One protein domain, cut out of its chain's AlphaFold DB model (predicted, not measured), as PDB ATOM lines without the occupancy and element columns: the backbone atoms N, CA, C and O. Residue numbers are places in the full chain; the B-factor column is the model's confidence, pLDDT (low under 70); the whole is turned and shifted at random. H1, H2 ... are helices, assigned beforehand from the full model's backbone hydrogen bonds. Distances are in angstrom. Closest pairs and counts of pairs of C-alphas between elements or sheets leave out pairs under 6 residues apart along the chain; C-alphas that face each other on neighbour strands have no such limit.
ATOM      1  N   ASP A   5     121.464  81.440 119.738       88.12
ATOM      2  CA  ASP A   5     121.973  81.519 118.371       88.12
ATOM      3  C   ASP A   5     120.998  82.311 117.489       88.12
ATOM      4  O   ASP A   5     121.424  83.231 116.794       88.12
ATOM      5  N   GLU A   6     119.698  82.047 117.618       90.31
ATOM      6  CA  GLU A   6     118.606  82.764 116.952       90.31
ATOM      7  C   GLU A   6     118.588  84.243 117.353       90.31
ATOM      8  O   GLU A   6     118.626  85.124 116.493       90.31
ATOM      9  N   LEU A   7     118.641  84.542 118.657       92.06
ATOM     10  CA  LEU A   7     118.686  85.922 119.150       92.06
ATOM     11  C   LEU A   7     119.891  86.695 118.608       92.06
ATOM     12  O   LEU A   7     119.734  87.837 118.191       92.06
ATOM     13  N   ASN A   8     121.074  86.072 118.558       92.06
ATOM     14  CA  ASN A   8     122.268  86.704 117.995       92.06
ATOM     15  C   ASN A   8     122.140  86.978 116.487       92.06
ATOM     16  O   ASN A   8     122.797  87.891 115.983       92.06
ATOM     17  N   ILE A   9     121.376  86.166 115.749       93.44
ATOM     18  CA  ILE A   9     121.124  86.384 114.320       93.44
ATOM     19  C   ILE A   9     120.227  87.608 114.150       93.44
ATOM     20  O   ILE A   9     120.631  88.552 113.473       93.44
ATOM     21  N   TYR A  10     119.066  87.629 114.808       94.00
ATOM     22  CA  TYR A  10     118.121  88.735 114.650       94.00
ATOM     23  C   TYR A  10     118.668  90.048 115.210       94.00
ATOM     24  O   TYR A  10     118.562  91.073 114.547       94.00
ATOM     25  N   GLU A  11     119.354  90.026 116.358       93.12
ATOM     26  CA  GLU A  11     119.993  91.221 116.932       93.12
ATOM     27  C   GLU A  11     120.972  91.878 115.949       93.12
ATOM     28  O   GLU A  11     121.030  93.099 115.837       93.12
ATOM     29  N   ARG A  12     121.726  91.076 115.185       93.56
ATOM     30  CA  ARG A  12     122.637  91.604 114.159       93.56
ATOM     31  C   ARG A  12     121.900  92.219 112.977       93.56
ATOM     32  O   ARG A  12     122.409  93.182 112.414       93.56
ATOM     33  N   ASN A  13     120.756  91.660 112.593       94.00
ATOM     34  CA  ASN A  13     119.983  92.151 111.456       94.00
ATOM     35  C   ASN A  13     119.270  93.477 111.767       94.00
ATOM     36  O   ASN A  13     119.044  94.265 110.853       94.00
ATOM     37  N   ILE A  14     118.959  93.740 113.040       96.06
ATOM     38  CA  ILE A  14     118.171  94.910 113.471       96.06
ATOM     39  C   ILE A  14     119.008  96.048 114.076       96.06
ATOM     40  O   ILE A  14     118.466  97.082 114.451       96.06
ATOM     41  N   LEU A  15     120.330  95.883 114.181       90.50
ATOM     42  CA  LEU A  15     121.196  96.802 114.932       90.50
ATOM     43  C   LEU A  15     121.200  98.241 114.387       90.50
ATOM     44  O   LEU A  15     121.351  99.194 115.148       90.50
ATOM     45  N   ASP A  16     121.013  98.403 113.078       91.31
ATOM     46  CA  ASP A  16     120.995  99.713 112.417       91.31
ATOM     47  C   ASP A  16     119.592 100.363 112.395       91.31
ATOM     48  O   ASP A  16     119.435 101.448 111.832       91.31
ATOM     49  N   SER A  17     118.569  99.718 112.978       94.19
ATOM     50  CA  SER A  17     117.180 100.207 112.989       94.19
ATOM     51  C   SER A  17     116.643 100.584 114.369       94.19
ATOM     52  O   SER A  17     115.501 101.022 114.453       94.19
ATOM     53  N   TYR A  18     117.427 100.440 115.444       96.56
ATOM     54  CA  TYR A  18     116.952 100.554 116.838       96.56
ATOM     55  C   TYR A  18     115.919  99.481 117.225       96.56
ATOM     56  O   TYR A  18     115.212  99.605 118.233       96.56
ATOM     57  N   GLY A  19     115.806  98.422 116.417       96.81
ATOM     58  CA  GLY A  19     114.797  97.384 116.575       96.81
ATOM     59  C   GLY A  19     114.907  96.612 117.888       96.81
ATOM     60  O   GLY A  19     113.906  96.094 118.376       96.81
ATOM     61  N   GLU A  20     116.078  96.577 118.524       96.88
ATOM     62  CA  GLU A  20     116.278  95.933 119.825       96.88
ATOM     63  C   GLU A  20     115.405  96.544 120.936       96.88
ATOM     64  O   GLU A  20     115.015  95.853 121.888       96.88
ATOM     65  N   GLN A  21     115.035  97.823 120.792       97.69
ATOM     66  CA  GLN A  21     114.200  98.553 121.749       97.69
ATOM     67  C   GLN A  21     112.760  98.039 121.797       97.69
ATOM     68  O   GLN A  21     112.047  98.370 122.747       97.69
ATOM     69  N   ILE A  22     112.344  97.182 120.852       97.88
ATOM     70  CA  ILE A  22     111.036  96.512 120.868       97.88
ATOM     71  C   ILE A  22     110.781  95.767 122.183       97.88
ATOM     72  O   ILE A  22     109.653  95.687 122.656       97.88
ATOM     73  N   THR A  23     111.844  95.275 122.824       96.50
ATOM     74  CA  THR A  23     111.780  94.540 124.097       96.50
ATOM     75  C   THR A  23     111.464  95.420 125.313       96.50
ATOM     76  O   THR A  23     111.231  94.891 126.398       96.50
ATOM     77  N   ASN A  24     111.414  96.746 125.149       97.38
ATOM     78  CA  ASN A  24     110.952  97.681 126.181       97.38
ATOM     79  C   ASN A  24     109.418  97.820 126.224       97.38
ATOM     80  O   ASN A  24     108.899  98.527 127.091       97.38
ATOM     81  N   TYR A  25     108.703  97.183 125.293       97.12
ATOM     82  CA  TYR A  25     107.253  97.267 125.144       97.12
ATOM     83  C   TYR A  25     106.616  95.901 125.404       97.12
ATOM     84  O   TYR A  25     107.095  94.891 124.907       97.12
ATOM     85  N   ASP A  26     105.503  95.871 126.143       92.25
ATOM     86  CA  ASP A  26     104.772  94.625 126.445       92.25
ATOM     87  C   ASP A  26     103.476  94.466 125.624       92.25
ATOM     88  O   ASP A  26     102.860  93.398 125.611       92.25
ATOM     89  N   SER A  27     102.997  95.551 125.004       95.69
ATOM     90  CA  SER A  27     101.740  95.607 124.247       95.69
ATOM     91  C   SER A  27     101.660  96.881 123.404       95.69
ATOM     92  O   SER A  27     102.393  97.834 123.665       95.69
ATOM     93  N   GLY A  28     100.721  96.926 122.458       97.00
ATOM     94  CA  GLY A  28     100.497  98.089 121.589       97.00
ATOM     95  C   GLY A  28     100.293  97.669 120.138       97.00
ATOM     96  O   GLY A  28     100.526  96.511 119.802       97.00
ATOM     97  N   PHE A  29      99.830  98.580 119.283       98.00
ATOM     98  CA  PHE A  29      99.888  98.332 117.842       98.00
ATOM     99  C   PHE A  29     101.339  98.428 117.374       98.00
ATOM    100  O   PHE A  29     102.080  99.280 117.860       98.00
ATOM    101  N   ILE A  30     101.745  97.554 116.452       98.19
ATOM    102  CA  ILE A  30     103.127  97.516 115.954       98.19
ATOM    103  C   ILE A  30     103.527  98.878 115.374       98.19
ATOM    104  O   ILE A  30     104.620  99.350 115.666       98.19
ATOM    105  N   CYS A  31     102.631  99.540 114.636       97.75
ATOM    106  CA  CYS A  31     102.877 100.880 114.113       97.75
ATOM    107  C   CYS A  31     103.126 101.913 115.215       97.75
ATOM    108  O   CYS A  31     104.134 102.604 115.153       97.75
ATOM    109  N   ASP A  32     102.278 101.965 116.246       98.31
ATOM    110  CA  ASP A  32     102.439 102.911 117.357       98.31
ATOM    111  C   ASP A  32     103.774 102.683 118.084       98.31
ATOM    112  O   ASP A  32     104.500 103.629 118.378       98.31
ATOM    113  N   VAL A  33     104.134 101.418 118.328       98.50
ATOM    114  CA  VAL A  33     105.401 101.061 118.980       98.50
ATOM    115  C   VAL A  33     106.600 101.442 118.111       98.50
ATOM    116  O   VAL A  33     107.593 101.956 118.624       98.50
ATOM    117  N   PHE A  34     106.529 101.213 116.799       98.50
ATOM    118  CA  PHE A  34     107.604 101.579 115.877       98.50
ATOM    119  C   PHE A  34     107.757 103.096 115.774       98.50
ATOM    120  O   PHE A  34     108.886 103.582 115.835       98.50
ATOM    121  N   SER A  35     106.656 103.847 115.697       98.25
ATOM    122  CA  SER A  35     106.696 105.309 115.723       98.25
ATOM    123  C   SER A  35     107.305 105.826 117.036       98.25
ATOM    124  O   SER A  35     108.181 106.690 116.998       98.25
ATOM    125  N   ASP A  36     106.941 105.249 118.189       98.44
ATOM    126  CA  ASP A  36     107.522 105.614 119.491       98.44
ATOM    127  C   ASP A  36     109.039 105.337 119.547       98.44
ATOM    128  O   ASP A  36     109.816 106.180 120.012       98.44
ATOM    129  N   ILE A  37     109.492 104.180 119.041       98.38
ATOM    130  CA  ILE A  37     110.926 103.865 118.925       98.38
ATOM    131  C   ILE A  37     111.608 104.878 117.999       98.38
ATOM    132  O   ILE A  37     112.615 105.471 118.390       98.38
ATOM    133  N   ALA A  38     111.063 105.127 116.810       98.31
ATOM    134  CA  ALA A  38     111.646 106.038 115.830       98.31
ATOM    135  C   ALA A  38     111.821 107.460 116.387       98.31
ATOM    136  O   ALA A  38     112.919 108.024 116.298       98.31
ATOM    137  N   ASP A  39     110.777 107.998 117.022       97.62
ATOM    138  CA  ASP A  39     110.762 109.336 117.616       97.62
ATOM    139  C   ASP A  39     111.731 109.456 118.795       97.62
ATOM    140  O   ASP A  39     112.412 110.476 118.953       97.62
ATOM    141  N   SER A  40     111.840 108.409 119.620       97.38
ATOM    142  CA  SER A  40     112.758 108.399 120.763       97.38
ATOM    143  C   SER A  40     114.238 108.412 120.358       97.38
ATOM    144  O   SER A  40     115.079 108.849 121.148       97.38
ATOM    145  N   ASN A  41     114.543 108.005 119.121       97.62
ATOM    146  CA  ASN A  41     115.890 107.966 118.548       97.62
ATOM    147  C   ASN A  41     116.173 109.142 117.587       97.62
ATOM    148  O   ASN A  41     117.154 109.119 116.842       97.62
ATOM    149  N   VAL A  42     115.342 110.192 117.594       97.75
ATOM    150  CA  VAL A  42     115.654 111.466 116.924       97.75
ATOM    151  C   VAL A  42     116.677 112.258 117.742       97.75
ATOM    152  O   VAL A  42     116.533 112.444 118.954       97.75
ATOM    153  N   ASP A  43     117.685 112.811 117.069       97.81
ATOM    154  CA  ASP A  43     118.767 113.543 117.716       97.81
ATOM    155  C   ASP A  43     118.258 114.785 118.466       97.81
ATOM    156  O   ASP A  43     117.527 115.649 117.956       97.81
ATOM    157  N   ILE A  44     118.701 114.920 119.716       95.69
ATOM    158  CA  ILE A  44     118.330 116.053 120.572       95.69
ATOM    159  C   ILE A  44     119.235 117.271 120.360       95.69
ATOM    160  O   ILE A  44     118.789 118.407 120.556       95.69
ATOM    161  N   TYR A  45     120.490 117.059 119.952       96.38
ATOM    162  CA  TYR A  45     121.469 118.124 119.753       96.38
ATOM    163  C   TYR A  45     121.468 118.615 118.310       96.38
ATOM    164  O   TYR A  45     121.448 117.846 117.354       96.38
ATOM    165  N   PHE A  46     121.542 119.936 118.140       95.56
ATOM    166  CA  PHE A  46     121.530 120.533 116.806       95.56
ATOM    167  C   PHE A  46     122.746 120.134 115.967       95.56
ATOM    168  O   PHE A  46     122.603 120.020 114.757       95.56
ATOM    169  N   SER A  47     123.918 119.927 116.580       96.75
ATOM    170  CA  SER A  47     125.106 119.454 115.857       96.75
ATOM    171  C   SER A  47     124.822 118.155 115.115       96.75
ATOM    172  O   SER A  47     125.085 118.081 113.920       96.75
ATOM    173  N   ASP A  48     124.216 117.200 115.810       97.62
ATOM    174  CA  ASP A  48     124.026 115.835 115.328       97.62
ATOM    175  C   ASP A  48     122.934 115.815 114.249       97.62
ATOM    176  O   ASP A  48     123.165 115.323 113.147       97.62
ATOM    177  N   LEU A  49     121.832 116.545 114.475       97.06
ATOM    178  CA  LEU A  49     120.791 116.775 113.463       97.06
ATOM    179  C   LEU A  49     121.348 117.384 112.172       97.06
ATOM    180  O   LEU A  49     121.024 116.934 111.072       97.06
ATOM    181  N   PHE A  50     122.167 118.435 112.276       97.06
ATOM    182  CA  PHE A  50     122.747 119.073 111.093       97.06
ATOM    183  C   PHE A  50     123.815 118.203 110.428       97.06
ATOM    184  O   PHE A  50     123.981 118.293 109.212       97.06
ATOM    185  N   ASP A  51     124.536 117.376 111.182       97.88
ATOM    186  CA  ASP A  51     125.488 116.415 110.632       97.88
ATOM    187  C   ASP A  51     124.770 115.293 109.871       97.88
ATOM    188  O   ASP A  51     125.153 115.002 108.734       97.88
ATOM    189  N   TRP A  52     123.678 114.755 110.419       97.69
ATOM    190  CA  TRP A  52     122.806 113.793 109.743       97.69
ATOM    191  C   TRP A  52     122.165 114.393 108.482       97.69
ATOM    192  O   TRP A  52     122.224 113.797 107.403       97.69
ATOM    193  N   ALA A  53     121.631 115.615 108.575       97.06
ATOM    194  CA  ALA A  53     120.942 116.297 107.477       97.06
ATOM    195  C   ALA A  53     121.806 116.466 106.217       97.06
ATOM    196  O   ALA A  53     121.281 116.428 105.104       97.06
ATOM    197  N   LYS A  54     123.132 116.623 106.363       96.38
ATOM    198  CA  LYS A  54     124.065 116.799 105.231       96.38
ATOM    199  C   LYS A  54     124.000 115.658 104.220       96.38
ATOM    200  O   LYS A  54     124.203 115.903 103.035       96.38
ATOM    201  N   ASN A  55     123.735 114.441 104.689       97.06
ATOM    202  CA  ASN A  55     123.707 113.241 103.854       97.06
ATOM    203  C   ASN A  55     122.279 112.763 103.546       97.06
ATOM    204  O   ASN A  55     122.115 111.865 102.727       97.06
ATOM    205  N   ASN A  56     121.259 113.370 104.161       96.81
ATOM    206  CA  ASN A  56     119.871 112.896 104.135       96.81
ATOM    207  C   ASN A  56     118.883 113.982 103.678       96.81
ATOM    208  O   ASN A  56     117.728 114.013 104.097       96.81
ATOM    209  N   THR A  57     119.315 114.891 102.798       95.06
ATOM    210  CA  THR A  57     118.482 116.018 102.337       95.06
ATOM    211  C   THR A  57     117.188 115.579 101.652       95.06
ATOM    212  O   THR A  57     116.208 116.310 101.702       95.06
ATOM    213  N   TRP A  58     117.163 114.381 101.055       96.19
ATOM    214  CA  TRP A  58     115.960 113.826 100.432       96.19
ATOM    215  C   TRP A  58     114.792 113.703 101.420       96.19
ATOM    216  O   TRP A  58     113.690 114.135 101.100       96.19
ATOM    217  N   TYR A  59     115.038 113.221 102.642       96.31
ATOM    218  CA  TYR A  59     113.995 113.106 103.667       96.31
ATOM    219  C   TYR A  59     113.443 114.476 104.081       96.31
ATOM    220  O   TYR A  59     112.250 114.626 104.327       96.31
ATOM    221  N   ILE A  60     114.294 115.506 104.101       94.88
ATOM    222  CA  ILE A  60     113.880 116.885 104.394       94.88
ATOM    223  C   ILE A  60     112.972 117.416 103.275       94.88
ATOM    224  O   ILE A  60     111.947 118.043 103.551       94.88
ATOM    225  N   ASP A  61     113.317 117.129 102.016       93.56
ATOM    226  CA  ASP A  61     112.495 117.499 100.863       93.56
ATOM    227  C   ASP A  61     111.132 116.785 100.885       93.56
ATOM    228  O   ASP A  61     110.119 117.411 100.565       93.56
ATOM    229  N   GLU A  62     111.075 115.505 101.272       94.00
ATOM    230  CA  GLU A  62     109.812 114.760 101.414       94.00
ATOM    231  C   GLU A  62     108.914 115.361 102.502       94.00
ATOM    232  O   GLU A  62     107.742 115.634 102.238       94.00
ATOM    233  N   VAL A  63     109.471 115.700 103.671       92.31
ATOM    234  CA  VAL A  63     108.727 116.412 104.728       92.31
ATOM    235  C   VAL A  63     108.150 117.727 104.199       92.31
ATOM    236  O   VAL A  63     106.986 118.049 104.453       92.31
ATOM    237  N   GLN A  64     108.926 118.483 103.421       90.44
ATOM    238  CA  GLN A  64     108.447 119.736 102.843       90.44
ATOM    239  C   GLN A  64     107.344 119.520 101.790       90.44
ATOM    240  O   GLN A  64     106.452 120.365 101.660       90.44
ATOM    241  N   LYS A  65     107.378 118.420 101.031       91.50
ATOM    242  CA  LYS A  65     106.322 118.071 100.063       91.50
ATOM    243  C   LYS A  65     105.026 117.669 100.756       91.50
ATOM    244  O   LYS A  65     103.962 118.088 100.306       91.50
ATOM    245  N   GLU A  66     105.118 116.880 101.820       89.25
ATOM    246  CA  GLU A  66     103.961 116.347 102.538       89.25
ATOM    247  C   GLU A  66     103.275 117.418 103.397       89.25
ATOM    248  O   GLU A  66     102.059 117.603 103.322       89.25
ATOM    249  N   TYR A  67     104.057 118.182 104.161       86.62
ATOM    250  CA  TYR A  67     103.536 119.109 105.169       86.62
ATOM    251  C   TYR A  67     103.656 120.591 104.781       86.62
ATOM    252  O   TYR A  67     103.183 121.470 105.510       86.62
ATOM    253  N   GLY A  68     104.284 120.906 103.645       80.56
ATOM    254  CA  GLY A  68     104.662 122.275 103.297       80.56
ATOM    255  C   GLY A  68     105.800 122.800 104.181       80.56
ATOM    256  O   GLY A  68     106.573 122.041 104.760       80.56
ATOM    257  N   VAL A  69     105.920 124.126 104.317       72.19
ATOM    258  CA  VAL A  69     106.879 124.727 105.265       72.19
ATOM    259  C   VAL A  69     106.312 124.599 106.683       72.19
ATOM    260  O   VAL A  69     105.711 125.536 107.214       72.19
ATOM    261  N   CYS A  70     106.465 123.419 107.283       73.00
ATOM    262  CA  CYS A  70     106.091 123.159 108.667       73.00
ATOM    263  C   CYS A  70     107.259 123.528 109.602       73.00
ATOM    264  O   CYS A  70     108.381 123.048 109.460       73.00
ATOM    265  N   GLY A  71     107.025 124.443 110.547       83.06
ATOM    266  CA  GLY A  71     108.048 124.869 111.512       83.06
ATOM    267  C   GLY A  71     109.319 125.481 110.897       83.06
ATOM    268  O   GLY A  71     109.342 125.933 109.752       83.06
ATOM    269  N   GLY A  72     110.382 125.550 111.704       90.62
ATOM    270  CA  GLY A  72     111.721 125.946 111.248       90.62
ATOM    271  C   GLY A  72     112.529 124.755 110.724       90.62
ATOM    272  O   GLY A  72     112.179 123.612 110.996       90.62
ATOM    273  N   ILE A  73     113.655 125.015 110.050       91.19
ATOM    274  CA  ILE A  73     114.502 123.966 109.442       91.19
ATOM    275  C   ILE A  73     114.896 122.849 110.421       91.19
ATOM    276  O   ILE A  73     114.904 121.686 110.052       91.19
ATOM    277  N   VAL A  74     115.145 123.179 111.692       94.38
ATOM    278  CA  VAL A  74     115.449 122.179 112.730       94.38
ATOM    279  C   VAL A  74     114.269 121.232 112.961       94.38
ATOM    280  O   VAL A  74     114.475 120.034 113.106       94.38
ATOM    281  N   GLN A  75     113.037 121.748 112.976       94.06
ATOM    282  CA  GLN A  75     111.846 120.913 113.131       94.06
ATOM    283  C   GLN A  75     111.665 119.992 111.922       94.06
ATOM    284  O   GLN A  75     111.332 118.828 112.097       94.06
ATOM    285  N   GLN A  76     111.929 120.494 110.715       94.81
ATOM    286  CA  GLN A  76     111.844 119.695 109.490       94.81
ATOM    287  C   GLN A  76     112.891 118.581 109.472       94.81
ATOM    288  O   GLN A  76     112.555 117.455 109.135       94.81
ATOM    289  N   ILE A  77     114.126 118.866 109.902       96.62
ATOM    290  CA  ILE A  77     115.173 117.843 110.047       96.62
ATOM    291  C   ILE A  77     114.758 116.777 111.069       96.62
ATOM    292  O   ILE A  77     114.953 115.599 110.808       96.62
ATOM    293  N   LYS A  78     114.154 117.166 112.199       96.75
ATOM    294  CA  LYS A  78     113.676 116.207 113.208       96.75
ATOM    295  C   LYS A  78     112.591 115.279 112.671       96.75
ATOM    296  O   LYS A  78     112.696 114.078 112.857       96.75
ATOM    297  N   ILE A  79     111.587 115.832 111.986       95.94
ATOM    298  CA  ILE A  79     110.532 115.027 111.350       95.94
ATOM    299  C   ILE A  79     111.156 114.097 110.299       95.94
ATOM    300  O   ILE A  79     110.854 112.914 110.265       95.94
ATOM    301  N   ALA A  80     112.082 114.612 109.487       96.94
ATOM    302  CA  ALA A  80     112.774 113.830 108.467       96.94
ATOM    303  C   ALA A  80     113.572 112.660 109.066       96.94
ATOM    304  O   ALA A  80     113.553 111.565 108.512       96.94
ATOM    305  N   GLN A  81     114.256 112.883 110.191       98.06
ATOM    306  CA  GLN A  81     114.999 111.836 110.890       98.06
ATOM    307  C   GLN A  81     114.066 110.816 111.554       98.06
ATOM    308  O   GLN A  81     114.354 109.627 111.487       98.06
ATOM    309  N   GLY A  82     112.938 111.252 112.124       97.56
ATOM    310  CA  GLY A  82     111.903 110.350 112.643       97.56
ATOM    311  C   GLY A  82     111.369 109.422 111.551       97.56
ATOM    312  O   GLY A  82     111.444 108.206 111.690       97.56
ATOM    313  N   ASN A  83     110.970 109.983 110.404       96.81
ATOM    314  CA  ASN A  83     110.504 109.205 109.252       96.81
ATOM    315  C   ASN A  83     111.577 108.230 108.728       96.81
ATOM    316  O   ASN A  83     111.260 107.101 108.365       96.81
ATOM    317  N   TYR A  84     112.849 108.650 108.694       97.75
ATOM    318  CA  TYR A  84     113.971 107.780 108.319       97.75
ATOM    319  C   TYR A  84     114.135 106.601 109.283       97.75
ATOM    320  O   TYR A  84     114.294 105.462 108.846       97.75
ATOM    321  N   ASN A  85     114.100 106.871 110.591       98.25
ATOM    322  CA  ASN A  85     114.207 105.842 111.621       98.25
ATOM    323  C   ASN A  85     113.033 104.853 111.529       98.25
ATOM    324  O   ASN A  85     113.233 103.645 111.630       98.25
ATOM    325  N   GLU A  86     111.818 105.351 111.295       97.88
ATOM    326  CA  GLU A  86     110.625 104.519 111.145       97.88
ATOM    327  C   GLU A  86     110.693 103.629 109.891       97.88
ATOM    328  O   GLU A  86     110.422 102.430 109.967       97.88
ATOM    329  N   GLU A  87     111.141 104.166 108.751       97.06
ATOM    330  CA  GLU A  87     111.376 103.375 107.534       97.06
ATOM    331  C   GLU A  87     112.384 102.245 107.791       97.06
ATOM    332  O   GLU A  87     112.149 101.106 107.385       97.06
ATOM    333  N   LYS A  88     113.462 102.524 108.539       97.88
ATOM    334  CA  LYS A  88     114.457 101.512 108.923       97.88
ATOM    335  C   LYS A  88     113.875 100.387 109.771       97.88
ATOM    336  O   LYS A  88     114.271  99.241 109.579       97.88
ATOM    337  N   LEU A  89     112.951 100.682 110.685       98.44
ATOM    338  CA  LEU A  89     112.259  99.655 111.468       98.44
ATOM    339  C   LEU A  89     111.405  98.760 110.561       98.44
ATOM    340  O   LEU A  89     111.471  97.535 110.666       98.44
ATOM    341  N   TYR A  90     110.650  99.350 109.630       97.75
ATOM    342  CA  TYR A  90     109.805  98.584 108.710       97.75
ATOM    343  C   TYR A  90     110.598  97.761 107.684       97.75
ATOM    344  O   TYR A  90     110.139  96.685 107.306       97.75
ATOM    345  N   GLU A  91     111.790  98.204 107.263       97.44
ATOM    346  CA  GLU A  91     112.682  97.432 106.375       97.44
ATOM    347  C   GLU A  91     113.066  96.058 106.954       97.44
ATOM    348  O   GLU A  91     113.326  95.126 106.190       97.44
ATOM    349  N   VAL A  92     113.093  95.923 108.286       97.31
ATOM    350  CA  VAL A  92     113.481  94.695 109.003       97.31
ATOM    351  C   VAL A  92     112.423  94.245 110.018       97.31
ATOM    352  O   VAL A  92     112.747  93.579 111.002       97.31
ATOM    353  N   GLN A  93     111.150  94.590 109.785       97.44
ATOM    354  CA  GLN A  93     110.044  94.339 110.719       97.44
ATOM    355  C   GLN A  93     110.008  92.885 111.212       97.44
ATOM    356  O   GLN A  93     109.915  92.645 112.414       97.44
ATOM    357  N   ASP A  94     110.107  91.917 110.302       97.31
ATOM    358  CA  ASP A  94     109.978  90.498 110.645       97.31
ATOM    359  C   ASP A  94     111.076  90.049 111.614       97.31
ATOM    360  O   ASP A  94     110.793  89.365 112.596       97.31
ATOM    361  N   ASP A  95     112.318  90.492 111.397       97.88
ATOM    362  CA  ASP A  95     113.442  90.174 112.279       97.88
ATOM    363  C   ASP A  95     113.278  90.831 113.657       97.88
ATOM    364  O   ASP A  95     113.609  90.217 114.672       97.88
ATOM    365  N   ILE A  96     112.710  92.040 113.723       98.38
ATOM    366  CA  ILE A  96     112.382  92.713 114.992       98.38
ATOM    367  C   ILE A  96     111.323  91.918 115.765       98.38
ATOM    368  O   ILE A  96     111.477  91.672 116.964       98.38
ATOM    369  N   LEU A  97     110.252  91.491 115.095       98.38
ATOM    370  CA  LEU A  97     109.168  90.739 115.729       98.38
ATOM    371  C   LEU A  97     109.620  89.330 116.144       98.38
ATOM    372  O   LEU A  97     109.250  88.865 117.226       98.38
ATOM    373  N   LYS A  98     110.483  88.676 115.354       98.00
ATOM    374  CA  LYS A  98     111.149  87.420 115.739       98.00
ATOM    375  C   LYS A  98     112.053  87.643 116.950       98.00
ATOM    376  O   LYS A  98     111.933  86.917 117.936       98.00
ATOM    377  N   TYR A  99     112.882  88.688 116.950       97.94
ATOM    378  CA  TYR A  99     113.714  89.050 118.102       97.94
ATOM    379  C   TYR A  99     112.884  89.256 119.377       97.94
ATOM    380  O   TYR A  99     113.249  88.754 120.445       97.94
ATOM    381  N   TYR A 100     111.744  89.942 119.271       97.94
ATOM    382  CA  TYR A 100     110.797  90.111 120.371       97.94
ATOM    383  C   TYR A 100     110.252  88.762 120.872       97.94
ATOM    384  O   TYR A 100     110.332  88.467 122.067       97.94
ATOM    385  N   ALA A 101     109.766  87.908 119.965       97.56
ATOM    386  CA  ALA A 101     109.187  86.610 120.302       97.56
ATOM    387  C   ALA A 101     110.197  85.677 120.993       97.56
ATOM    388  O   ALA A 101     109.911  85.123 122.058       97.56
ATOM    389  N   TYR A 102     111.410  85.556 120.447       97.19
ATOM    390  CA  TYR A 102     112.473  84.738 121.035       97.19
ATOM    391  C   TYR A 102     112.937  85.278 122.397       97.19
ATOM    392  O   TYR A 102     113.226  84.491 123.304       97.19
ATOM    393  N   ASN A 103     112.954  86.603 122.593       96.38
ATOM    394  CA  ASN A 103     113.205  87.186 123.915       96.38
ATOM    395  C   ASN A 103     112.092  86.838 124.904       96.38
ATOM    396  O   ASN A 103     112.391  86.471 126.041       96.38
ATOM    397  N   TYR A 104     110.827  86.900 124.483       95.94
ATOM    398  CA  TYR A 104     109.699  86.493 125.316       95.94
ATOM    399  C   TYR A 104     109.812  85.019 125.737       95.94
ATOM    400  O   TYR A 104     109.730  84.727 126.933       95.94
ATOM    401  N   LEU A 105     110.063  84.100 124.797       95.50
ATOM    402  CA  LEU A 105     110.230  82.672 125.098       95.50
ATOM    403  C   LEU A 105     111.382  82.436 126.083       95.50
ATOM    404  O   LEU A 105     111.207  81.778 127.110       95.50
ATOM    405  N   ARG A 106     112.544  83.047 125.819       94.94
ATOM    406  CA  ARG A 106     113.727  82.950 126.683       94.94
ATOM    407  C   ARG A 106     113.469  83.486 128.089       94.94
ATOM    408  O   ARG A 106     113.842  82.827 129.057       94.94
ATOM    409  N   ASN A 107     112.852  84.660 128.215       94.25
ATOM    410  CA  ASN A 107     112.603  85.309 129.507       94.25
ATOM    411  C   ASN A 107     111.573  84.562 130.363       94.25
ATOM    412  O   ASN A 107     111.590  84.692 131.585       94.25
ATOM    413  N   ASN A 108     110.700  83.777 129.732       93.00
ATOM    414  CA  ASN A 108     109.701  82.952 130.407       93.00
ATOM    415  C   ASN A 108     110.118  81.476 130.524       93.00
ATOM    416  O   ASN A 108     109.308  80.663 130.961       93.00
ATOM    417  N   GLU A 109     111.355  81.129 130.148       92.75
ATOM    418  CA  GLU A 109     111.881  79.756 130.182       92.75
ATOM    419  C   GLU A 109     111.000  78.750 129.409       92.75
ATOM    420  O   GLU A 109     110.862  77.591 129.799       92.75
ATOM    421  N   ILE A 110     110.395  79.202 128.306       91.00
ATOM    422  CA  ILE A 110     109.551  78.389 127.426       91.00
ATOM    423  C   ILE A 110     110.429  77.736 126.360       91.00
ATOM    424  O   ILE A 110     111.015  78.448 125.552       91.00
ATOM    425  N   ASP A 111     110.472  76.406 126.338       91.38
ATOM    426  CA  ASP A 111     111.177  75.619 125.322       91.38
ATOM    427  C   ASP A 111     110.158  74.968 124.378       91.38
ATOM    428  O   ASP A 111     109.490  74.004 124.753       91.38
ATOM    429  N   LEU A 112     109.993  75.549 123.190       92.38
ATOM    430  CA  LEU A 112     109.176  75.018 122.100       92.38
ATOM    431  C   LEU A 112     109.995  74.078 121.211       92.38
ATOM    432  O   LEU A 112     111.159  74.358 120.906       92.38
ATOM    433  N   SER A 113     109.368  73.008 120.718       92.38
ATOM    434  CA  SER A 113     109.943  72.177 119.652       92.38
ATOM    435  C   SER A 113     110.209  72.958 118.357       92.38
ATOM    436  O   SER A 113     109.568  73.968 118.066       92.38
ATOM    437  N   GLU A 114     111.130  72.453 117.525       91.94
ATOM    438  CA  GLU A 114     111.482  73.059 116.227       91.94
ATOM    439  C   GLU A 114     110.261  73.269 115.311       91.94
ATOM    440  O   GLU A 114     110.184  74.268 114.600       91.94
ATOM    441  N   GLU A 115     109.283  72.356 115.350       93.56
ATOM    442  CA  GLU A 115     108.032  72.482 114.590       93.56
ATOM    443  C   GLU A 115     107.216  73.694 115.056       93.56
ATOM    444  O   GLU A 115     106.760  74.490 114.237       93.56
ATOM    445  N   LYS A 116     107.099  73.894 116.374       95.06
ATOM    446  CA  LYS A 116     106.354  75.016 116.956       95.06
ATOM    447  C   LYS A 116     107.072  76.353 116.797       95.06
ATOM    448  O   LYS A 116     106.412  77.378 116.634       95.06
ATOM    449  N   LEU A 117     108.403  76.357 116.776       95.19
ATOM    450  CA  LEU A 117     109.182  77.545 116.412       95.19
ATOM    451  C   LEU A 117     108.936  77.951 114.957       95.19
ATOM    452  O   LEU A 117     108.759  79.133 114.673       95.19
ATOM    453  N   LEU A 118     108.853  76.979 114.044       95.12
ATOM    454  CA  LEU A 118     108.517  77.257 112.650       95.12
ATOM    455  C   LEU A 118     107.089  77.811 112.512       95.12
ATOM    456  O   LEU A 118     106.877  78.756 111.753       95.12
ATOM    457  N   ASP A 119     106.123  77.274 113.260       96.81
ATOM    458  CA  ASP A 119     104.756  77.814 113.317       96.81
ATOM    459  C   ASP A 119     104.739  79.271 113.817       96.81
ATOM    460  O   ASP A 119     104.074  80.123 113.222       96.81
ATOM    461  N   LEU A 120     105.513  79.582 114.865       97.38
ATOM    462  CA  LEU A 120     105.680  80.939 115.395       97.38
ATOM    463  C   LEU A 120     106.267  81.901 114.362       97.38
ATOM    464  O   LEU A 120     105.732  82.993 114.170       97.38
ATOM    465  N   GLU A 121     107.344  81.518 113.682       97.12
ATOM    466  CA  GLU A 121     107.947  82.369 112.656       97.12
ATOM    467  C   GLU A 121     107.007  82.596 111.472       97.12
ATOM    468  O   GLU A 121     106.867  83.732 111.017       97.12
ATOM    469  N   ASN A 122     106.298  81.552 111.032       97.38
ATOM    470  CA  ASN A 122     105.274  81.678 109.998       97.38
ATOM    471  C   ASN A 122     104.161  82.636 110.434       97.38
ATOM    472  O   ASN A 122     103.707  83.445 109.630       97.38
ATOM    473  N   TYR A 123     103.708  82.566 111.689       97.94
ATOM    474  CA  TYR A 123     102.714  83.499 112.221       97.94
ATOM    475  C   TYR A 123     103.209  84.951 112.155       97.94
ATOM    476  O   TYR A 123     102.473  85.821 111.689       97.94
ATOM    477  N   ILE A 124     104.460  85.196 112.555       97.88
ATOM    478  CA  ILE A 124     105.072  86.532 112.558       97.88
ATOM    479  C   ILE A 124     105.153  87.128 111.148       97.88
ATOM    480  O   ILE A 124     104.796  88.288 110.973       97.88
ATOM    481  N   GLU A 125     105.533  86.342 110.138       96.69
ATOM    482  CA  GLU A 125     105.629  86.801 108.737       96.69
ATOM    483  C   GLU A 125     104.280  87.241 108.132       96.69
ATOM    484  O   GLU A 125     104.236  87.873 107.076       96.69
ATOM    485  N   HIS A 126     103.160  86.916 108.786       96.44
ATOM    486  CA  HIS A 126     101.821  87.348 108.375       96.44
ATOM    487  C   HIS A 126     101.294  88.543 109.181       96.44
ATOM    488  O   HIS A 126     100.188  89.013 108.897       96.44
ATOM    489  N   LEU A 127     102.050  89.037 110.167       96.62
ATOM    490  CA  LEU A 127     101.678  90.222 110.931       96.62
ATOM    491  C   LEU A 127     101.904  91.495 110.115       96.62
ATOM    492  O   LEU A 127     102.913  91.686 109.438       96.62
ATOM    493  N   SER A 128     100.942  92.400 110.211       95.00
ATOM    494  CA  SER A 128     101.010  93.747 109.662       95.00
ATOM    495  C   SER A 128     101.275  94.771 110.763       95.00
ATOM    496  O   SER A 128     101.059  94.519 111.946       95.00
ATOM    497  N   CYS A 129     101.648  95.989 110.376       91.62
ATOM    498  CA  CYS A 129     101.838  97.086 111.324       91.62
ATOM    499  C   CYS A 129     100.568  97.456 112.122       91.62
ATOM    500  O   CYS A 129     100.666  98.057 113.186       91.62
ATOM    501  N   ASN A 130      99.376  97.075 111.644       96.56
ATOM    502  CA  ASN A 130      98.106  97.307 112.341       96.56
ATOM    503  C   ASN A 130      97.750  96.194 113.338       96.56
ATOM    504  O   ASN A 130      96.710  96.278 113.996       96.56
ATOM    505  N   ASP A 131      98.563  95.144 113.430       98.25
ATOM    506  CA  ASP A 131      98.383  94.090 114.417       98.25
ATOM    507  C   ASP A 131      99.001  94.486 115.762       98.25
ATOM    508  O   ASP A 131      99.751  95.458 115.892       98.25
ATOM    509  N   ARG A 132      98.609  93.756 116.807       97.94
ATOM    510  CA  ARG A 132      99.026  94.036 118.181       97.94
ATOM    511  C   ARG A 132     100.294  93.266 118.527       97.94
ATOM    512  O   ARG A 132     100.317  92.055 118.376       97.94
ATOM    513  N   LEU A 133     101.292  93.925 119.103       97.62
ATOM    514  CA  LEU A 133     102.521  93.284 119.585       97.62
ATOM    515  C   LEU A 133     102.233  92.163 120.601       97.62
ATOM    516  O   LEU A 133     102.848  91.100 120.569       97.62
ATOM    517  N   ASP A 134     101.246  92.368 121.478       96.88
ATOM    518  CA  ASP A 134     100.829  91.388 122.484       96.88
ATOM    519  C   ASP A 134     100.194  90.118 121.890       96.88
ATOM    520  O   ASP A 134     100.153  89.095 122.577       96.88
ATOM    521  N   SER A 135      99.790  90.116 120.612       97.44
ATOM    522  CA  SER A 135      99.284  88.900 119.964       97.44
ATOM    523  C   SER A 135     100.372  87.840 119.772       97.44
ATOM    524  O   SER A 135     100.061  86.654 119.784       97.44
ATOM    525  N   ILE A 136     101.646  88.243 119.675       97.75
ATOM    526  CA  ILE A 136     102.791  87.320 119.652       97.75
ATOM    527  C   ILE A 136     102.886  86.572 120.985       97.75
ATOM    528  O   ILE A 136     103.032  85.352 121.006       97.75
ATOM    529  N   ASN A 137     102.744  87.285 122.105       96.12
ATOM    530  CA  ASN A 137     102.785  86.678 123.438       96.12
ATOM    531  C   ASN A 137     101.644  85.668 123.619       96.12
ATOM    532  O   ASN A 137     101.848  84.594 124.190       96.12
ATOM    533  N   ASP A 138     100.449  86.016 123.139       96.44
ATOM    534  CA  ASP A 138      99.287  85.132 123.178       96.44
ATOM    535  C   ASP A 138      99.477  83.905 122.274       96.44
ATOM    536  O   ASP A 138      99.230  82.788 122.728       96.44
ATOM    537  N   TYR A 139     100.026  84.079 121.068       97.00
ATOM    538  CA  TYR A 139     100.330  82.968 120.164       97.00
ATOM    539  C   TYR A 139     101.362  82.004 120.764       97.00
ATOM    540  O   TYR A 139     101.130  80.797 120.803       97.00
ATOM    541  N   CYS A 140     102.447  82.523 121.353       95.62
ATOM    542  CA  CYS A 140     103.422  81.712 122.089       95.62
ATOM    543  C   CYS A 140     102.756  80.880 123.197       95.62
ATOM    544  O   CYS A 140     103.083  79.710 123.374       95.62
ATOM    545  N   ARG A 141     101.805  81.453 123.949       94.12
ATOM    546  CA  ARG A 141     101.085  80.724 125.010       94.12
ATOM    547  C   ARG A 141     100.177  79.630 124.463       94.12
ATOM    548  O   ARG A 141      99.987  78.626 125.149       94.12
ATOM    549  N   ASP A 142      99.588  79.830 123.293       94.94
ATOM    550  CA  ASP A 142      98.721  78.833 122.670       94.94
ATOM    551  C   ASP A 142      99.534  77.653 122.121       94.94
ATOM    552  O   ASP A 142      99.169  76.511 122.402       94.94
ATOM    553  N   LEU A 143     100.698  77.900 121.508       93.94
ATOM    554  CA  LEU A 143     101.622  76.836 121.081       93.94
ATOM    555  C   LEU A 143     102.046  75.923 122.243       93.94
ATOM    556  O   LEU A 143     102.063  74.703 122.097       93.94
ATOM    557  N   ILE A 144     102.310  76.494 123.423       91.62
ATOM    558  CA  ILE A 144     102.664  75.719 124.627       91.62
ATOM    559  C   ILE A 144     101.528  74.786 125.049       91.62
ATOM    560  O   ILE A 144     101.773  73.649 125.452       91.62
ATOM    561  N   LYS A 145     100.277  75.262 125.012       90.00
ATOM    562  CA  LYS A 145      99.125  74.432 125.398       90.00
ATOM    563  C   LYS A 145      98.980  73.252 124.449       90.00
ATOM    564  O   LYS A 145      98.779  72.137 124.917       90.00
ATOM    565  N   GLU A 146      99.125  73.496 123.149       86.12
ATOM    566  CA  GLU A 146      99.094  72.440 122.136       86.12
ATOM    567  C   GLU A 146     100.188  71.395 122.381       86.12
ATOM    568  O   GLU A 146      99.922  70.203 122.279       86.12
ATOM    569  N   GLU A 147     101.392  71.821 122.766       82.44
ATOM    570  CA  GLU A 147     102.527  70.928 123.020       82.44
ATOM    571  C   GLU A 147     102.361  70.070 124.286       82.44
ATOM    572  O   GLU A 147     102.828  68.934 124.326       82.44
ATOM    573  N   ILE A 148     101.647  70.570 125.299       79.06
ATOM    574  CA  ILE A 148     101.314  69.813 126.520       79.06
ATOM    575  C   ILE A 148     100.181  68.798 126.278       79.06
ATOM    576  O   ILE A 148     100.096  67.790 126.983       79.06
ATOM    577  N   GLU A 149      99.280  69.075 125.334       75.81
ATOM    578  CA  GLU A 149      98.114  68.231 125.039       75.81
ATOM    579  C   GLU A 149      98.410  67.059 124.077       75.81
ATOM    580  O   GLU A 149      97.546  66.190 123.912       75.81
ATOM    581  N   MET A 150      99.612  67.002 123.484       58.41
ATOM    582  CA  MET A 150     100.110  65.881 122.659       58.41
ATOM    583  C   MET A 150     100.762  64.763 123.484       58.41
ATOM    584  O   MET A 150     100.552  63.581 123.113       58.41
TER     585      MET A 150
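This is residues 5 to 150 of the 150 residues of an uncharacterized protein of Mollicutes bacterium (UniProt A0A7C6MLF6). Picture a rod of nine helices in two groups, one after the other along its length. In one group H4 and H5 pack across the first part of the long helix H6, and H3 packs on its last part; in the other H1, H2, H8 and H9 pack on H7, with H8 and H9 folded as a hairpin. The one-residue link from H6 to H7 and the contact of H2 with H3 join the groups. The printed part has 146 residues, with H1 to H9 in order along the chain and no named strand: the class is all helix, and the packing is mostly crossed, the touching helices mostly at steep or larger tilts. The whole is loose, with a radius of gyration of the C-alphas of 18.2 A and spans of 62 by 27 by 20 A.

Start at H1, residues 5 to 14, which touches the hub H7, residues 93 to 107, closest at C-alphas 10 and 95, 5.4 A; they run opposite ways at 37 degrees, only just a steep tilt. Next, H2, residues 19 to 24, touches H7 at a steep tilt of 40 degrees, the same way, with C-alphas 19 and 96 closest at 5.5 A. H2 also touches H3, residues 30 to 40, about perpendicular at 80 degrees, closest at C-alphas 21 and 37, 6.8 A. H3 touches residues 82 to 89 of H6, residues 73 to 91, where C-alphas 38 and 85 are closest at 4.9 A. H4, residues 46 to 53, touches residues 74 to 78 of H6, closest at C-alphas 53 and 77, 6.5 A. H5, residues 57 to 67, touches residues 76 to 84 of H6, about perpendicular at 79 degrees, closest at C-alphas 59 and 80, 5.0 A. H8, residues 114 to 124, touches residues 94 to 98 of H7, closest at C-alphas 94 and 124, 6.6 A. Residues 136 to 140 of H9, residues 134 to 149, touch residues 101 to 105 of H7, closest at C-alphas 101 and 136, 6.5 A. H8 and H9 form a helical hairpin at a shallow tilt of 26 degrees, with C-alphas 116 and 143 closest at 6.5 A. H6 is apart from H8 and H9. Every O i to N i+4 pair is within hydrogen-bond range in H1 and H3 to H9; H2 has 0 of 2, but 3 of 3 O i to N i+3 pairs.

Find C-alpha 5 at (121.973, 81.519, 118.371), where H1 begins. H6 starts at C-alpha 73, (114.502, 123.966, 109.442), and runs 26.8 A; H7 runs 21.0 A, and H9 runs 23.5 A to C-alpha 149 at (98.114, 68.231, 125.039).

The C-alphas of Gly 72 and Met 150, the two farthest apart, are 62.2 A apart. The printed part has no cut and no long link. Mean pLDDT of the printed part is 94.5; residue 150 is under 70.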